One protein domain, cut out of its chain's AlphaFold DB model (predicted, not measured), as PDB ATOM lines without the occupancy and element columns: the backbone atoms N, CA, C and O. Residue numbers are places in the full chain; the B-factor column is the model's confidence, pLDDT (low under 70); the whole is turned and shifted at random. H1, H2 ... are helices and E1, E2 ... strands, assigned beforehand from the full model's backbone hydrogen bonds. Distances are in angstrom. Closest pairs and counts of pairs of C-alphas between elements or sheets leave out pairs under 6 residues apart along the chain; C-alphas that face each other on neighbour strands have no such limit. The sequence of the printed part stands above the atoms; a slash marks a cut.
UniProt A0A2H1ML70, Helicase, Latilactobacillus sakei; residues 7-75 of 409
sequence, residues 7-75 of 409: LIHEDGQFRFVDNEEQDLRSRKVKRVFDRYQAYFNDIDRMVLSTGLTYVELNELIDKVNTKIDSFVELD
ATOM      1  N   LEU A   7     150.210 141.901 121.845       95.44
ATOM      2  CA  LEU A   7     150.900 141.619 123.094       95.44
ATOM      3  C   LEU A   7     151.707 140.344 122.873       95.44
ATOM      4  O   LEU A   7     151.128 139.286 122.613       95.44
ATOM      5  N   ILE A   8     153.027 140.481 122.944       94.69
ATOM      6  CA  ILE A   8     153.972 139.403 122.661       94.69
ATOM      7  C   ILE A   8     154.784 139.047 123.901       94.69
ATOM      8  O   ILE A   8     154.936 139.874 124.804       94.69
ATOM      9  N   HIS A   9     155.336 137.842 123.921       91.81
ATOM     10  CA  HIS A   9     156.396 137.447 124.831       91.81
ATOM     11  C   HIS A   9     157.759 137.570 124.127       91.81
ATOM     12  O   HIS A   9     158.000 136.976 123.080       91.81
ATOM     13  N   GLU A  10     158.651 138.388 124.688       87.38
ATOM     14  CA  GLU A  10     159.992 138.665 124.160       87.38
ATOM     15  C   GLU A  10     160.977 138.725 125.342       87.38
ATOM     16  O   GLU A  10     160.714 139.396 126.340       87.38
ATOM     17  N   ASP A  11     162.089 137.986 125.266       81.56
ATOM     18  CA  ASP A  11     163.150 137.953 126.293       81.56
ATOM     19  C   ASP A  11     162.669 137.662 127.734       81.56
ATOM     20  O   ASP A  11     163.200 138.191 128.715       81.56
ATOM     21  N   GLY A  12     161.660 136.796 127.888       80.19
ATOM     22  CA  GLY A  12     161.110 136.429 129.200       80.19
ATOM     23  C   GLY A  12     160.135 137.461 129.781       80.19
ATOM     24  O   GLY A  12     159.838 137.415 130.979       80.19
ATOM     25  N   GLN A  13     159.678 138.424 128.976       89.12
ATOM     26  CA  GLN A  13     158.777 139.498 129.394       89.12
ATOM     27  C   GLN A  13     157.624 139.667 128.407       89.12
ATOM     28  O   GLN A  13     157.772 139.459 127.206       89.12
ATOM     29  N   PHE A  14     156.461 140.086 128.910       93.81
ATOM     30  CA  PHE A  14     155.345 140.473 128.049       93.81
ATOM     31  C   PHE A  14     155.480 141.932 127.623       93.81
ATOM     32  O   PHE A  14     155.825 142.799 128.431       93.81
ATOM     33  N   ARG A  15     155.184 142.226 126.360       95.00
ATOM     34  CA  ARG A  15     155.364 143.556 125.782       95.00
ATOM     35  C   ARG A  15     154.273 143.884 124.779       95.00
ATOM     36  O   ARG A  15     153.987 143.092 123.884       95.00
ATOM     37  N   PHE A  16     153.696 145.078 124.900       94.69
ATOM     38  CA  PHE A  16     152.812 145.587 123.857       94.69
ATOM     39  C   PHE A  16     153.626 146.087 122.661       94.69
ATOM     40  O   PHE A  16     154.567 146.872 122.804       94.69
ATOM     41  N   VAL A  17     153.225 145.661 121.471       92.75
ATOM     42  CA  VAL A  17     153.735 146.125 120.185       92.75
ATOM     43  C   VAL A  17     152.637 146.938 119.522       92.75
ATOM     44  O   VAL A  17     151.526 146.460 119.303       92.75
ATOM     45  N   ASP A  18     152.956 148.197 119.251       91.94
ATOM     46  CA  ASP A  18     152.031 149.143 118.640       91.94
ATOM     47  C   ASP A  18     151.847 148.857 117.142       91.94
ATOM     48  O   ASP A  18     152.689 148.217 116.505       91.94
ATOM     49  N   ASN A  19     150.756 149.363 116.573       89.31
ATOM     50  CA  ASN A  19     150.539 149.335 115.131       89.31
ATOM     51  C   ASN A  19     151.248 150.514 114.434       89.31
ATOM     52  O   ASN A  19     151.824 151.399 115.068       89.31
ATOM     53  N   GLU A  20     151.197 150.541 113.099       85.12
ATOM     54  CA  GLU A  20     151.806 151.617 112.298       85.12
ATOM     55  C   GLU A  20     151.195 153.006 112.596       85.12
ATOM     56  O   GLU A  20     151.888 154.017 112.478       85.12
ATOM     57  N   GLU A  21     149.936 153.057 113.048       85.31
ATOM     58  CA  GLU A  21     149.205 154.287 113.404       85.31
ATOM     59  C   GLU A  21     149.523 154.814 114.818       85.31
ATOM     60  O   GLU A  21     149.154 155.938 115.161       85.31
ATOM     61  N   GLN A  22     150.286 154.055 115.610       88.81
ATOM     62  CA  GLN A  22     150.670 154.377 116.986       88.81
ATOM     63  C   GLN A  22     149.484 154.576 117.945       88.81
ATOM     64  O   GLN A  22     149.482 155.475 118.798       88.81
ATOM     65  N   ASP A  23     148.461 153.736 117.821       88.75
ATOM     66  CA  ASP A  23     147.237 153.821 118.620       88.75
ATOM     67  C   ASP A  23     147.488 153.671 120.127       88.75
ATOM     68  O   ASP A  23     146.833 154.345 120.941       88.75
ATOM     69  N   LEU A  24     148.476 152.860 120.529       90.50
ATOM     70  CA  LEU A  24     148.852 152.731 121.941       90.50
ATOM     71  C   LEU A  24     149.497 154.006 122.500       90.50
ATOM     72  O   LEU A  24     149.486 154.236 123.711       90.50
ATOM     73  N   ARG A  25     150.014 154.889 121.638       91.06
ATOM     74  CA  ARG A  25     150.554 156.202 122.033       91.06
ATOM     75  C   ARG A  25     149.498 157.299 122.089       91.06
ATOM     76  O   ARG A  25     149.814 158.427 122.492       91.06
ATOM     77  N   SER A  26     148.247 156.994 121.748       92.12
ATOM     78  CA  SER A  26     147.137 157.936 121.857       92.12
ATOM     79  C   SER A  26     146.952 158.437 123.298       92.12
ATOM     80  O   SER A  26     147.192 157.736 124.284       92.12
ATOM     81  N   ARG A  27     146.441 159.667 123.456       92.12
ATOM     82  CA  ARG A  27     146.136 160.237 124.786       92.12
ATOM     83  C   ARG A  27     145.168 159.372 125.603       92.12
ATOM     84  O   ARG A  27     145.198 159.440 126.829       92.12
ATOM     85  N   LYS A  28     144.280 158.616 124.947       92.56
ATOM     86  CA  LYS A  28     143.297 157.756 125.617       92.56
ATOM     87  C   LYS A  28     143.976 156.541 126.247       92.56
ATOM     88  O   LYS A  28     143.712 156.270 127.416       92.56
ATOM     89  N   VAL A  29     144.853 155.865 125.505       92.06
ATOM     90  CA  VAL A  29     145.588 154.686 125.984       92.06
ATOM     91  C   VAL A  29     146.656 155.079 127.000       92.06
ATOM     92  O   VAL A  29     146.732 154.451 128.051       92.06
ATOM     93  N   LYS A  30     147.378 156.191 126.793       92.50
ATOM     94  CA  LYS A  30     148.339 156.699 127.789       92.50
ATOM     95  C   LYS A  30     147.718 156.878 129.174       92.50
ATOM     96  O   LYS A  30     148.283 156.415 130.147       92.50
ATOM     97  N   ARG A  31     146.497 157.422 129.267       92.81
ATOM     98  CA  ARG A  31     145.777 157.530 130.554       92.81
ATOM     99  C   ARG A  31     145.463 156.181 131.204       92.81
ATOM    100  O   ARG A  31     145.295 156.129 132.420       92.81
ATOM    101  N   VAL A  32     145.291 155.121 130.411       93.31
ATOM    102  CA  VAL A  32     145.153 153.757 130.934       93.31
ATOM    103  C   VAL A  32     146.507 153.299 131.459       93.31
ATOM    104  O   VAL A  32     146.586 152.943 132.627       93.31
ATOM    105  N   PHE A  33     147.574 153.391 130.666       94.50
ATOM    106  CA  PHE A  33     148.914 152.994 131.107       94.50
ATOM    107  C   PHE A  33     149.382 153.761 132.350       94.50
ATOM    108  O   PHE A  33     149.870 153.136 133.282       94.50
ATOM    109  N   ASP A  34     149.120 155.067 132.438       91.56
ATOM    110  CA  ASP A  34     149.415 155.887 133.621       91.56
ATOM    111  C   ASP A  34     148.667 155.379 134.867       91.56
ATOM    112  O   ASP A  34     149.198 155.389 135.975       91.56
ATOM    113  N   ARG A  35     147.425 154.903 134.703       92.38
ATOM    114  CA  ARG A  35     146.640 154.315 135.802       92.38
ATOM    115  C   ARG A  35     147.198 152.964 136.242       92.38
ATOM    116  O   ARG A  35     147.160 152.658 137.428       92.38
ATOM    117  N   TYR A  36     147.701 152.179 135.296       92.25
ATOM    118  CA  TYR A  36     148.296 150.865 135.527       92.25
ATOM    119  C   TYR A  36     149.829 150.926 135.532       92.25
ATOM    120  O   TYR A  36     150.480 149.946 135.193       92.25
ATOM    121  N   GLN A  37     150.431 152.052 135.933       90.12
ATOM    122  CA  GLN A  37     151.883 152.249 135.857       90.12
ATOM    123  C   GLN A  37     152.668 151.149 136.591       90.12
ATOM    124  O   GLN A  37     153.723 150.730 136.128       90.12
ATOM    125  N   ALA A  38     152.122 150.628 137.695       86.81
ATOM    126  CA  ALA A  38     152.713 149.530 138.461       86.81
ATOM    127  C   ALA A  38     152.835 148.206 137.678       86.81
ATOM    128  O   ALA A  38     153.581 147.323 138.093       86.81
ATOM    129  N   TYR A  39     152.112 148.053 136.563       92.38
ATOM    130  CA  TYR A  39     152.149 146.851 135.726       92.38
ATOM    131  C   TYR A  39     153.308 146.881 134.724       92.38
ATOM    132  O   TYR A  39     153.569 145.873 134.076       92.38
ATOM    133  N   PHE A  40     154.017 148.005 134.598       92.94
ATOM    134  CA  PHE A  40     155.100 148.179 133.637       92.94
ATOM    135  C   PHE A  40     156.461 148.202 134.337       92.94
ATOM    136  O   PHE A  40     156.670 148.956 135.284       92.94
ATOM    137  N   ASN A  41     157.404 147.411 133.821       90.44
ATOM    138  CA  ASN A  41     158.826 147.575 134.128       90.44
ATOM    139  C   ASN A  41     159.395 148.799 133.392       90.44
ATOM    140  O   ASN A  41     160.199 149.543 133.945       90.44
ATOM    141  N   ASP A  42     158.952 149.008 132.148       90.50
ATOM    142  CA  ASP A  42     159.287 150.167 131.321       90.50
ATOM    143  C   ASP A  42     158.046 150.570 130.511       90.50
ATOM    144  O   ASP A  42     157.681 149.924 129.527       90.50
ATOM    145  N   ILE A  43     157.370 151.632 130.952       90.88
ATOM    146  CA  ILE A  43     156.129 152.117 130.333       90.88
ATOM    147  C   ILE A  43     156.369 152.736 128.950       90.88
ATOM    148  O   ILE A  43     155.522 152.609 128.067       90.88
ATOM    149  N   ASP A  44     157.534 153.353 128.727       88.62
ATOM    150  CA  ASP A  44     157.873 154.009 127.461       88.62
ATOM    151  C   ASP A  44     158.121 152.978 126.357       88.62
ATOM    152  O   ASP A  44     157.772 153.194 125.190       88.62
ATOM    153  N   ARG A  45     158.688 151.827 126.735       90.38
ATOM    154  CA  ARG A  45     158.845 150.654 125.864       90.38
ATOM    155  C   ARG A  45     157.651 149.700 125.895       90.38
ATOM    156  O   ARG A  45     157.654 148.731 125.132       90.38
ATOM    157  N   MET A  46     156.652 149.989 126.734       93.75
ATOM    158  CA  MET A  46     155.450 149.182 126.970       93.75
ATOM    159  C   MET A  46     155.762 147.737 127.402       93.75
ATOM    160  O   MET A  46     155.067 146.794 127.023       93.75
ATOM    161  N   VAL A  47     156.830 147.578 128.186       94.00
ATOM    162  CA  VAL A  47     157.298 146.304 128.738       94.00
ATOM    163  C   VAL A  47     156.661 146.085 130.104       94.00
ATOM    164  O   VAL A  47     156.802 146.907 131.018       94.00
ATOM    165  N   LEU A  48     155.964 144.963 130.242       93.75
ATOM    166  CA  LEU A  48     155.235 144.597 131.443       93.75
ATOM    167  C   LEU A  48     156.145 143.987 132.511       93.75
ATOM    168  O   LEU A  48     157.224 143.455 132.240       93.75
ATOM    169  N   SER A  49     155.693 144.080 133.756       88.00
ATOM    170  CA  SER A  49     156.328 143.431 134.894       88.00
ATOM    171  C   SER A  49     156.250 141.912 134.760       88.00
ATOM    172  O   SER A  49     155.192 141.351 134.476       88.00
ATOM    173  N   THR A  50     157.360 141.227 135.041       81.06
ATOM    174  CA  THR A  50     157.447 139.755 135.048       81.06
ATOM    175  C   THR A  50     156.586 139.108 136.135       81.06
ATOM    176  O   THR A  50     156.434 137.893 136.156       81.06
ATOM    177  N   GLY A  51     156.064 139.899 137.078       74.50
ATOM    178  CA  GLY A  51     155.213 139.422 138.166       74.50
ATOM    179  C   GLY A  51     153.712 139.452 137.873       74.50
ATOM    180  O   GLY A  51     152.953 139.105 138.775       74.50
ATOM    181  N   LEU A  52     153.283 139.890 136.683       82.19
ATOM    182  CA  LEU A  52     151.859 140.006 136.366       82.19
ATOM    183  C   LEU A  52     151.168 138.645 136.279       82.19
ATOM    184  O   LEU A  52     151.633 137.713 135.624       82.19
ATOM    185  N   THR A  53     149.996 138.573 136.893       81.38
ATOM    186  CA  THR A  53     149.069 137.453 136.751       81.38
ATOM    187  C   THR A  53     148.322 137.487 135.431       81.38
ATOM    188  O   THR A  53     148.155 138.538 134.814       81.38
ATOM    189  N   TYR A  54     147.751 136.346 135.033       84.56
ATOM    190  CA  TYR A  54     146.866 136.310 133.871       84.56
ATOM    191  C   TYR A  54     145.611 137.186 134.048       84.56
ATOM    192  O   TYR A  54     145.067 137.666 133.057       84.56
ATOM    193  N   VAL A  55     145.136 137.398 135.284       81.38
ATOM    194  CA  VAL A  55     143.975 138.265 135.555       81.38
ATOM    195  C   VAL A  55     144.338 139.731 135.403       81.38
ATOM    196  O   VAL A  55     143.618 140.441 134.714       81.38
ATOM    197  N   GLU A  56     145.456 140.176 135.978       85.56
ATOM    198  CA  GLU A  56     145.948 141.548 135.794       85.56
ATOM    199  C   GLU A  56     146.263 141.825 134.321       85.56
ATOM    200  O   GLU A  56     145.954 142.900 133.806       85.56
ATOM    201  N   LEU A  57     146.824 140.830 133.626       88.81
ATOM    202  CA  LEU A  57     147.092 140.899 132.197       88.81
ATOM    203  C   LEU A  57     145.794 141.055 131.397       88.81
ATOM    204  O   LEU A  57     145.685 141.981 130.596       88.81
ATOM    205  N   ASN A  58     144.793 140.205 131.651       88.44
ATOM    206  CA  ASN A  58     143.479 140.295 131.009       88.44
ATOM    207  C   ASN A  58     142.770 141.612 131.335       88.44
ATOM    208  O   ASN A  58     142.212 142.229 130.436       88.44
ATOM    209  N   GLU A  59     142.830 142.081 132.583       89.44
ATOM    210  CA  GLU A  59     142.258 143.371 132.963       89.44
ATOM    211  C   GLU A  59     142.899 144.502 132.153       89.44
ATOM    212  O   GLU A  59     142.186 145.332 131.582       89.44
ATOM    213  N   LEU A  60     144.232 144.538 132.072       92.94
ATOM    214  CA  LEU A  60     144.941 145.554 131.301       92.94
ATOM    215  C   LEU A  60     144.570 145.478 129.814       92.94
ATOM    216  O   LEU A  60     144.247 146.510 129.224       92.94
ATOM    217  N   ILE A  61     144.556 144.275 129.230       93.12
ATOM    218  CA  ILE A  61     144.133 144.032 127.842       93.12
ATOM    219  C   ILE A  61     142.712 144.562 127.617       93.12
ATOM    220  O   ILE A  61     142.489 145.333 126.684       93.12
ATOM    221  N   ASP A  62     141.766 144.229 128.494       92.25
ATOM    222  CA  ASP A  62     140.375 144.670 128.399       92.25
ATOM    223  C   ASP A  62     140.271 146.197 128.462       92.25
ATOM    224  O   ASP A  62     139.581 146.816 127.647       92.25
ATOM    225  N   LYS A  63     140.988 146.848 129.390       94.44
ATOM    226  CA  LYS A  63     140.986 148.317 129.486       94.44
ATOM    227  C   LYS A  63     141.590 148.974 128.254       94.44
ATOM    228  O   LYS A  63     141.035 149.984 127.815       94.44
ATOM    229  N   VAL A  64     142.669 148.425 127.701       93.56
ATOM    230  CA  VAL A  64     143.271 148.906 126.451       93.56
ATOM    231  C   VAL A  64     142.278 148.750 125.305       93.56
ATOM    232  O   VAL A  64     141.978 149.750 124.657       93.56
ATOM    233  N   ASN A  65     141.674 147.568 125.143       93.50
ATOM    234  CA  ASN A  65     140.654 147.280 124.130       93.50
ATOM    235  C   ASN A  65     139.465 148.257 124.196       93.50
ATOM    236  O   ASN A  65     138.904 148.609 123.168       93.50
ATOM    237  N   THR A  66     139.107 148.791 125.374       93.00
ATOM    238  CA  THR A  66     138.060 149.834 125.476       93.00
ATOM    239  C   THR A  66     138.461 151.227 124.954       93.00
ATOM    240  O   THR A  66     137.661 152.170 125.046       93.00
ATOM    241  N   LYS A  67     139.718 151.423 124.536       93.25
ATOM    242  CA  LYS A  67     140.292 152.723 124.134       93.25
ATOM    243  C   LYS A  67     140.883 152.747 122.732       93.25
ATOM    244  O   LYS A  67     141.199 153.848 122.277       93.25
ATOM    245  N   ILE A  68     141.006 151.594 122.092       91.31
ATOM    246  CA  ILE A  68     141.440 151.436 120.707       91.31
ATOM    247  C   ILE A  68     140.243 151.000 119.856       91.31
ATOM    248  O   ILE A  68     139.296 150.415 120.377       91.31
ATOM    249  N   ASP A  69     140.276 151.311 118.562       85.19
ATOM    250  CA  ASP A  69     139.216 150.906 117.625       85.19
ATOM    251  C   ASP A  69     139.439 149.475 117.085       85.19
ATOM    252  O   ASP A  69     138.543 148.871 116.496       85.19
ATOM    253  N   SER A  70     140.635 148.921 117.312       86.31
ATOM    254  CA  SER A  70     141.009 147.527 117.054       86.31
ATOM    255  C   SER A  70     141.044 146.707 118.356       86.31
ATOM    256  O   SER A  70     140.597 147.172 119.400       86.31
ATOM    257  N   PHE A  71     141.539 145.469 118.319       90.38
ATOM    258  CA  PHE A  71     141.772 144.659 119.518       90.38
ATOM    259  C   PHE A  71     143.241 144.255 119.600       90.38
ATOM    260  O   PHE A  71     143.896 144.053 118.577       90.38
ATOM    261  N   VAL A  72     143.744 144.115 120.823       93.62
ATOM    262  CA  VAL A  72     145.082 143.580 121.082       93.62
ATOM    263  C   VAL A  72     145.111 142.106 120.677       93.62
ATOM    264  O   VAL A  72     144.392 141.279 121.240       93.62
ATOM    265  N   GLU A  73     145.961 141.761 119.714       94.19
ATOM    266  CA  GLU A  73     146.231 140.375 119.352       94.19
ATOM    267  C   GLU A  73     147.264 139.757 120.294       94.19
ATOM    268  O   GLU A  73     148.365 140.269 120.463       94.19
ATOM    269  N   LEU A  74     146.909 138.628 120.898       94.50
ATOM    270  CA  LEU A  74     147.816 137.876 121.759       94.50
ATOM    271  C   LEU A  74     148.612 136.886 120.916       94.50
ATOM    272  O   LEU A  74     147.998 136.160 120.119       94.50
ATOM    273  N   ASP A  75     149.925 136.827 121.118       93.38
ATOM    274  CA  ASP A  75     150.750 135.757 120.561       93.38
ATOM    275  C   ASP A  75     150.459 134.395 121.228       93.38
ATOM    276  O   ASP A  75     149.650 134.278 122.158       93.38
TER     277      ASP A  75
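AT A GLANCE: This is residues 7 to 75 of the 409 residues of the protein "Helicase" of Latilactobacillus sakei (UniProt A0A2H1ML70). A small rounded body has a strand hairpin, E1 and E2, along one side and two helices, H1 and H2, running opposite ways with loops between. The 69 printed residues hold E1, E2, H1, E3 and H2 in that order, mixed helices and strands, with under half of the residues in named elements. It is compact, radius of gyration of the C-alphas 10.9 A, spanning 27 by 22 by 21 A.

IN THESE COORDINATES: E1, residues 7 to 10, begins at C-alpha (150.900, 141.619, 123.094). E2 is residues 13 to 17, H1 27 to 35, 12.5 A long, and E3 40 to 42. H2, residues 54 to 65, 15.9 A, ends at (140.654, 147.280, 124.130).

HOW THE PARTS SIT: The hairpin E1 and E2 is antiparallel, at 134 degrees; N 8 and O 15 are 2.9 A apart, within hydrogen-bond range. E3 pairs with no named strand; its residues pair antiparallel with residues 47 to 48. E2 and E3 are near each other, with 6 pairs of C-alphas within 10 A. H1 and H2 only just touch, with 3 pairs of C-alphas within 8 A, by residues 63 to 64 of H2 alone; the closest C-alphas, of Val 29 and Val 64, are 6.2 A apart, at a shallow tilt of 24 degrees, opposite ways. E2 and H2 are apart. Every O i to N i+4 pair is within hydrogen-bond range in H2, 4 of 5 in H1.

THE WHOLE: The C-alphas farthest apart, of Glu 21 and Gly 51, are 29.5 A apart. The printed part has no cut; the link E3 to H2 is long. No printed residue is under 70 in pLDDT.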